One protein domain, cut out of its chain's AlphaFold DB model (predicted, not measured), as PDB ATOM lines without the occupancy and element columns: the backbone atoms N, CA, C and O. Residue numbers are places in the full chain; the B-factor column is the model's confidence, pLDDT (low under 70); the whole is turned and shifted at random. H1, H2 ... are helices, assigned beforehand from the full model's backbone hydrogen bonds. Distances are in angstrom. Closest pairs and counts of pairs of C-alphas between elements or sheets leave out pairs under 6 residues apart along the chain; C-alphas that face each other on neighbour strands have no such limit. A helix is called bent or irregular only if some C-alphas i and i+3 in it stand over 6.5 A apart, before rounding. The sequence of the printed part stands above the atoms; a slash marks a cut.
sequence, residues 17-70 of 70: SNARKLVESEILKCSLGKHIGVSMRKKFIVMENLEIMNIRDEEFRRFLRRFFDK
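What this domain is: This is residues 17 to 70 of the 70 residues of a protein of Candidatus Methanoperedens sp. BLZ1 (UniProt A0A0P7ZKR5). The model is an open, loose chain of four short helices with no shared core: H1 and H2 stand at one end, joined by a tight link, and a drawn-out stretch, residues 43 to 48, leads away from them to H3 and H4 at the other end. H4 is the far part, and its residues 62 to 68, with residues 69 and 70 after them, stick out free of the rest. The printed part has 54 residues, with four named helices in the order H1, H2, H3, H4 and no named strand, and the class is all helix. It is loose, with a radius of gyration of the C-alphas of 13.2 A, and the C-alphas span 30 by 30 by 23 A along their three main axes.

How they stand to each other: H1, residues 19 to 29, and H2, residues 34 to 42, only just touch, with 3 pairs of C-alphas within 8 A. Their closest C-alphas are those of Leu 28 and Arg 41, 6.9 A apart. Their lines stand at a steep tilt of 59 degrees, and they run opposite ways. H3, residues 49 to 54, touches no helix: it is apart from H1 and from H2. H4, residues 58 to 68, touches no helix either and is apart from H1, H2 and H3. In H4 every O i to N i+4 pair is within hydrogen-bond range; the count is 5 of 7 in H1, 4 of 5 in H2 and 0 of 2 in H3, where 3 of 3 O i to N i+3 pairs are within range.

Where its parts are: H1 begins at C-alpha 19, at (8.714, 13.069, -0.848), and measures 15.3 A from first to last C-alpha. It is irregular: C-alphas 25 and 28 are 7.6 A apart. H2 runs from Lys 34 to Lys 42 and measures 13.1 A. H3 runs from Asn 49, with its C-alpha at (5.720, 19.246, 9.117), to Asn 54. It measures 10.2 A and is neither bent nor irregular, but only just: C-alphas 49 and 52 are 6.1 A apart. H4 measures 15.5 A and ends at C-alpha 68, at (16.873, 29.284, 8.644).

The domain as a whole: The two C-alphas farthest apart are those of Ser 17 and Glu 59, at 33.8 A. The printed part has no cut and ends at residue 70, the chain's last residue. The links from H1 to H2 and from H3 to H4 are tight, the link from H2 to H3 is short with 6 residues, and no link is long. Without residues 62 to 70, which stand free, the body of 45 residues spans 30 by 28 by 13 A. The mean pLDDT of the printed part is 92.7, and one residue, Lys 70, is under 70.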
ATOM      1  N   SER A  17       4.899   8.283  -4.506       93.44
ATOM      2  CA  SER A  17       3.790   9.242  -4.551       93.44
ATOM      3  C   SER A  17       4.018  10.497  -3.706       93.44
ATOM      4  O   SER A  17       3.307  11.478  -3.890       93.44
ATOM      5  N   ASN A  18       4.991  10.482  -2.788       94.25
ATOM      6  CA  ASN A  18       5.344  11.626  -1.951       94.25
ATOM      7  C   ASN A  18       6.851  11.665  -1.641       94.25
ATOM      8  O   ASN A  18       7.570  10.681  -1.846       94.25
ATOM      9  N   ALA A  19       7.312  12.824  -1.167       94.00
ATOM     10  CA  ALA A  19       8.714  13.069  -0.848       94.00
ATOM     11  C   ALA A  19       9.204  12.162   0.289       94.00
ATOM     12  O   ALA A  19      10.255  11.542   0.135       94.00
ATOM     13  N   ARG A  20       8.420  12.001   1.365       95.56
ATOM     14  CA  ARG A  20       8.745  11.102   2.481       95.56
ATOM     15  C   ARG A  20       9.201   9.723   2.026       95.56
ATOM     16  O   ARG A  20      10.320   9.314   2.318       95.56
ATOM     17  N   LYS A  21       8.357   9.038   1.248       95.56
ATOM     18  CA  LYS A  21       8.605   7.669   0.777       95.56
ATOM     19  C   LYS A  21       9.839   7.593  -0.111       95.56
ATOM     20  O   LYS A  21      10.577   6.614  -0.033       95.56
ATOM     21  N   LEU A  22      10.056   8.610  -0.948       95.94
ATOM     22  CA  LEU A  22      11.260   8.707  -1.771       95.94
ATOM     23  C   LEU A  22      12.507   8.791  -0.882       95.94
ATOM     24  O   LEU A  22      13.433   8.005  -1.069       95.94
ATOM     25  N   VAL A  23      12.522   9.703   0.093       95.44
ATOM     26  CA  VAL A  23      13.670   9.912   0.986       95.44
ATOM     27  C   VAL A  23      13.930   8.667   1.830       95.44
ATOM     28  O   VAL A  23      15.046   8.161   1.828       95.44
ATOM     29  N   GLU A  24      12.908   8.115   2.482       95.00
ATOM     30  CA  GLU A  24      13.034   6.902   3.301       95.00
ATOM     31  C   GLU A  24      13.602   5.717   2.502       95.00
ATOM     32  O   GLU A  24      14.408   4.948   3.025       95.00
ATOM     33  N   SER A  25      13.229   5.590   1.224       94.94
ATOM     34  CA  SER A  25      13.623   4.449   0.386       94.94
ATOM     35  C   SER A  25      14.972   4.609  -0.321       94.94
ATOM     36  O   SER A  25      15.637   3.610  -0.605       94.94
ATOM     37  N   GLU A  26      15.352   5.835  -0.690       95.56
ATOM     38  CA  GLU A  26      16.452   6.075  -1.635       95.56
ATOM     39  C   GLU A  26      17.620   6.877  -1.037       95.56
ATOM     40  O   GLU A  26      18.721   6.813  -1.583       95.56
ATOM     41  N   ILE A  27      17.461   7.563   0.108       95.31
ATOM     42  CA  ILE A  27      18.500   8.473   0.638       95.31
ATOM     43  C   ILE A  27      19.841   7.778   0.909       95.31
ATOM     44  O   ILE A  27      20.901   8.349   0.665       95.31
ATOM     45  N   LEU A  28      19.816   6.518   1.357       95.00
ATOM     46  CA  LEU A  28      21.030   5.741   1.630       95.00
ATOM     47  C   LEU A  28      21.751   5.263   0.363       95.00
ATOM     48  O   LEU A  28      22.900   4.830   0.455       95.00
ATOM     49  N   LYS A  29      21.096   5.327  -0.802       94.25
ATOM     50  CA  LYS A  29      21.700   5.000  -2.102       94.25
ATOM     51  C   LYS A  29      22.369   6.211  -2.749       94.25
ATOM     52  O   LYS A  29      23.114   6.051  -3.712       94.25
ATOM     53  N   CYS A  30      22.126   7.412  -2.228       93.75
ATOM     54  CA  CYS A  30      22.794   8.622  -2.680       93.75
ATOM     55  C   CYS A  30      24.251   8.677  -2.195       93.75
ATOM     56  O   CYS A  30      24.640   8.077  -1.189       93.75
ATOM     57  N   SER A  31      25.071   9.462  -2.890       93.75
ATOM     58  CA  SER A  31      26.445   9.749  -2.477       93.75
ATOM     59  C   SER A  31      26.461  10.724  -1.291       93.75
ATOM     60  O   SER A  31      26.587  11.928  -1.463       93.75
ATOM     61  N   LEU A  32      26.345  10.188  -0.073       94.44
ATOM     62  CA  LEU A  32      26.302  10.961   1.182       94.44
ATOM     63  C   LEU A  32      27.687  11.367   1.725       94.44
ATOM     64  O   LEU A  32      27.785  12.055   2.735       94.44
ATOM     65  N   GLY A  33      28.773  10.915   1.099       95.06
ATOM     66  CA  GLY A  33      30.128  11.061   1.638       95.06
ATOM     67  C   GLY A  33      30.451  10.050   2.748       95.06
ATOM     68  O   GLY A  33      29.576   9.379   3.303       95.06
ATOM     69  N   LYS A  34      31.747   9.908   3.060       93.56
ATOM     70  CA  LYS A  34      32.273   8.829   3.919       93.56
ATOM     71  C   LYS A  34      31.666   8.839   5.326       93.56
ATOM     72  O   LYS A  34      31.185   7.810   5.789       93.56
ATOM     73  N   HIS A  35      31.680   9.988   5.998       95.00
ATOM     74  CA  HIS A  35      31.270  10.086   7.402       95.00
ATOM     75  C   HIS A  35      29.749  10.070   7.573       95.00
ATOM     76  O   HIS A  35      29.224   9.267   8.345       95.00
ATOM     77  N   ILE A  36      29.038  10.902   6.808       94.69
ATOM     78  CA  ILE A  36      27.577  10.999   6.888       94.69
ATOM     79  C   ILE A  36      26.926   9.690   6.443       94.69
ATOM     80  O   ILE A  36      26.071   9.175   7.155       94.69
ATOM     81  N   GLY A  37      27.388   9.080   5.344       95.38
ATOM     82  CA  GLY A  37      26.854   7.799   4.882       95.38
ATOM     83  C   GLY A  37      27.020   6.667   5.903       95.38
ATOM     84  O   GLY A  37      26.098   5.878   6.097       95.38
ATOM     85  N   VAL A  38      28.165   6.593   6.597       94.75
ATOM     86  CA  VAL A  38      28.371   5.618   7.687       94.75
ATOM     87  C   VAL A  38      27.440   5.899   8.865       94.75
ATOM     88  O   VAL A  38      26.870   4.960   9.415       94.75
ATOM     89  N   SER A  39      27.264   7.167   9.241       95.62
ATOM     90  CA  SER A  39      26.381   7.559  10.345       95.62
ATOM     91  C   SER A  39      24.907   7.258  10.042       95.62
ATOM     92  O   SER A  39      24.238   6.578  10.817       95.62
ATOM     93  N   MET A  40      24.420   7.665   8.865       95.06
ATOM     94  CA  MET A  40      23.022   7.488   8.456       95.06
ATOM     95  C   MET A  40      22.638   6.019   8.279       95.06
ATOM     96  O   MET A  40      21.507   5.651   8.579       95.06
ATOM     97  N   ARG A  41      23.571   5.152   7.853       93.88
ATOM     98  CA  ARG A  41      23.324   3.700   7.793       93.88
ATOM     99  C   ARG A  41      23.058   3.075   9.161       93.88
ATOM    100  O   ARG A  41      22.394   2.047   9.212       93.88
ATOM    101  N   LYS A  42      23.565   3.662  10.252       94.69
ATOM    102  CA  LYS A  42      23.244   3.187  11.606       94.69
ATOM    103  C   LYS A  42      21.802   3.523  11.954       94.69
ATOM    104  O   LYS A  42      21.062   2.658  12.408       94.69
ATOM    105  N   LYS A  43      21.421   4.788  11.770       93.62
ATOM    106  CA  LYS A  43      20.063   5.269  12.007       93.62
ATOM    107  C   LYS A  43      19.874   6.635  11.364       93.62
ATOM    108  O   LYS A  43      20.723   7.513  11.495       93.62
ATOM    109  N   PHE A  44      18.714   6.833  10.763       93.94
ATOM    110  CA  PHE A  44      18.185   8.150  10.443       93.94
ATOM    111  C   PHE A  44      16.666   8.121  10.613       93.94
ATOM    112  O   PHE A  44      16.060   7.050  10.667       93.94
ATOM    113  N   ILE A  45      16.067   9.298  10.738       93.31
ATOM    114  CA  ILE A  45      14.618   9.478  10.754       93.31
ATOM    115  C   ILE A  45      14.264  10.569   9.751       93.31
ATOM    116  O   ILE A  45      14.991  11.556   9.627       93.31
ATOM    117  N   VAL A  46      13.163  10.383   9.030       94.06
ATOM    118  CA  VAL A  46      12.579  11.423   8.183       94.06
ATOM    119  C   VAL A  46      11.470  12.081   8.989       94.06
ATOM    120  O   VAL A  46      10.596  11.387   9.502       94.06
ATOM    121  N   MET A  47      11.559  13.401   9.141       93.56
ATOM    122  CA  MET A  47      10.579  14.220   9.854       93.56
ATOM    123  C   MET A  47       9.928  15.190   8.873       93.56
ATOM    124  O   MET A  47      10.632  15.876   8.132       93.56
ATOM    125  N   GLU A  48       8.603  15.274   8.894       92.81
ATOM    126  CA  GLU A  48       7.822  16.201   8.073       92.81
ATOM    127  C   GLU A  48       6.886  17.066   8.929       92.81
ATOM    128  O   GLU A  48       6.313  16.616   9.923       92.81
ATOM    129  N   ASN A  49       6.675  18.316   8.507       91.31
ATOM    130  CA  ASN A  49       5.720  19.246   9.117       91.31
ATOM    131  C   ASN A  49       5.917  19.386  10.643       91.31
ATOM    132  O   ASN A  49       6.988  19.769  11.114       91.31
ATOM    133  N   LEU A  50       4.882  19.057  11.424       92.75
ATOM    134  CA  LEU A  50       4.874  19.152  12.883       92.75
ATOM    135  C   LEU A  50       5.812  18.146  13.561       92.75
ATOM    136  O   LEU A  50       6.181  18.361  14.712       92.75
ATOM    137  N   GLU A  51       6.257  17.089  12.874       92.50
ATOM    138  CA  GLU A  51       7.222  16.139  13.442       92.50
ATOM    139  C   GLU A  51       8.560  16.817  13.761       92.50
ATOM    140  O   GLU A  51       9.226  16.435  14.720       92.50
ATOM    141  N   ILE A  52       8.918  17.874  13.022       88.75
ATOM    142  CA  ILE A  52      10.122  18.677  13.270       88.75
ATOM    143  C   ILE A  52      10.057  19.332  14.661       88.75
ATOM    144  O   ILE A  52      11.076  19.492  15.332       88.75
ATOM    145  N   MET A  53       8.855  19.641  15.161       87.62
ATOM    146  CA  MET A  53       8.676  20.240  16.486       87.62
ATOM    147  C   MET A  53       9.009  19.272  17.630       87.62
ATOM    148  O   MET A  53       9.282  19.740  18.739       87.62
ATOM    149  N   ASN A  54       9.059  17.957  17.364       91.62
ATOM    150  CA  ASN A  54       9.410  16.921  18.342       91.62
ATOM    151  C   ASN A  54      10.912  16.849  18.653       91.62
ATOM    152  O   ASN A  54      11.312  16.091  19.537       91.62
ATOM    153  N   ILE A  55      11.752  17.624  17.965       91.50
ATOM    154  CA  ILE A  55      13.174  17.743  18.291       91.50
ATOM    155  C   ILE A  55      13.303  18.337  19.698       91.50
ATOM    156  O   ILE A  55      12.964  19.497  19.914       91.50
ATOM    157  N   ARG A  56      13.798  17.557  20.663       92.00
ATOM    158  CA  ARG A  56      13.985  18.006  22.060       92.00
ATOM    159  C   ARG A  56      15.383  18.542  22.360       92.00
ATOM    160  O   ARG A  56      15.586  19.132  23.410       92.00
ATOM    161  N   ASP A  57      16.322  18.334  21.444       93.94
ATOM    162  CA  ASP A  57      17.694  18.814  21.573       93.94
ATOM    163  C   ASP A  57      17.740  20.341  21.414       93.94
ATOM    164  O   ASP A  57      17.459  20.879  20.339       93.94
ATOM    165  N   GLU A  58      18.039  21.047  22.503       93.25
ATOM    166  CA  GLU A  58      18.000  22.508  22.534       93.25
ATOM    167  C   GLU A  58      19.099  23.142  21.669       93.25
ATOM    168  O   GLU A  58      18.845  24.134  20.978       93.25
ATOM    169  N   GLU A  59      20.301  22.563  21.653       95.38
ATOM    170  CA  GLU A  59      21.405  23.060  20.831       95.38
ATOM    171  C   GLU A  59      21.083  22.907  19.349       95.38
ATOM    172  O   GLU A  59      21.263  23.847  18.569       95.38
ATOM    173  N   PHE A  60      20.511  21.766  18.968       91.50
ATOM    174  CA  PHE A  60      20.090  21.527  17.599       91.50
ATOM    175  C   PHE A  60      18.951  22.465  17.184       91.50
ATOM    176  O   PHE A  60      18.977  23.013  16.083       91.50
ATOM    177  N   ARG A  61      17.988  22.755  18.070       91.56
ATOM    178  CA  ARG A  61      16.946  23.766  17.801       91.56
ATOM    179  C   ARG A  61      17.538  25.163  17.603       91.56
ATOM    180  O   ARG A  61      17.122  25.869  16.683       91.56
ATOM    181  N   ARG A  62      18.515  25.568  18.426       92.88
ATOM    182  CA  ARG A  62      19.232  26.849  18.260       92.88
ATOM    183  C   ARG A  62      19.989  26.889  16.932       92.88
ATOM    184  O   ARG A  62      19.965  27.921  16.262       92.88
ATOM    185  N   PHE A  63      20.624  25.783  16.544       93.69
ATOM    186  CA  PHE A  63      21.273  25.642  15.242       93.69
ATOM    187  C   PHE A  63      20.272  25.820  14.096       93.69
ATOM    188  O   PHE A  63      20.504  26.664  13.235       93.69
ATOM    189  N   LEU A  64      19.149  25.093  14.108       91.06
ATOM    190  CA  LEU A  64      18.132  25.185  13.058       91.06
ATOM    191  C   LEU A  64      17.590  26.608  12.927       91.06
ATOM    192  O   LEU A  64      17.498  27.117  11.815       91.06
ATOM    193  N   ARG A  65      17.306  27.277  14.051       90.44
ATOM    194  CA  ARG A  65      16.878  28.681  14.049       90.44
ATOM    195  C   ARG A  65      17.892  29.572  13.324       90.44
ATOM    196  O   ARG A  65      17.537  30.239  12.366       90.44
ATOM    197  N   ARG A  66      19.172  29.504  13.704       93.50
ATOM    198  CA  ARG A  66      20.241  30.275  13.038       93.50
ATOM    199  C   ARG A  66      20.424  29.911  11.564       93.50
ATOM    200  O   ARG A  66      20.812  30.763  10.777       93.50
ATOM    201  N   PHE A  67      20.211  28.648  11.203       92.19
ATOM    202  CA  PHE A  67      20.366  28.165   9.834       92.19
ATOM    203  C   PHE A  67      19.267  28.700   8.904       92.19
ATOM    204  O   PHE A  67      19.560  29.016   7.751       92.19
ATOM    205  N   PHE A  68      18.032  28.809   9.405       87.69
ATOM    206  CA  PHE A  68      16.873  29.284   8.644       87.69
ATOM    207  C   PHE A  68      16.597  30.790   8.769       87.69
ATOM    208  O   PHE A  68      15.890  31.313   7.919       87.69
ATOM    209  N   ASP A  69      17.168  31.492   9.755       88.19
ATOM    210  CA  ASP A  69      17.062  32.957   9.932       88.19
ATOM    211  C   ASP A  69      17.848  33.769   8.858       88.19
ATOM    212  O   ASP A  69      18.308  34.879   9.130       88.19
ATOM    213  N   LYS A  70      18.042  33.225   7.646       56.38
ATOM    214  CA  LYS A  70      18.654  33.927   6.502       56.38
ATOM    215  C   LYS A  70      17.620  34.621   5.628       56.38
ATOM    216  O   LYS A  70      16.634  33.955   5.251       56.38
TER     217      LYS A  70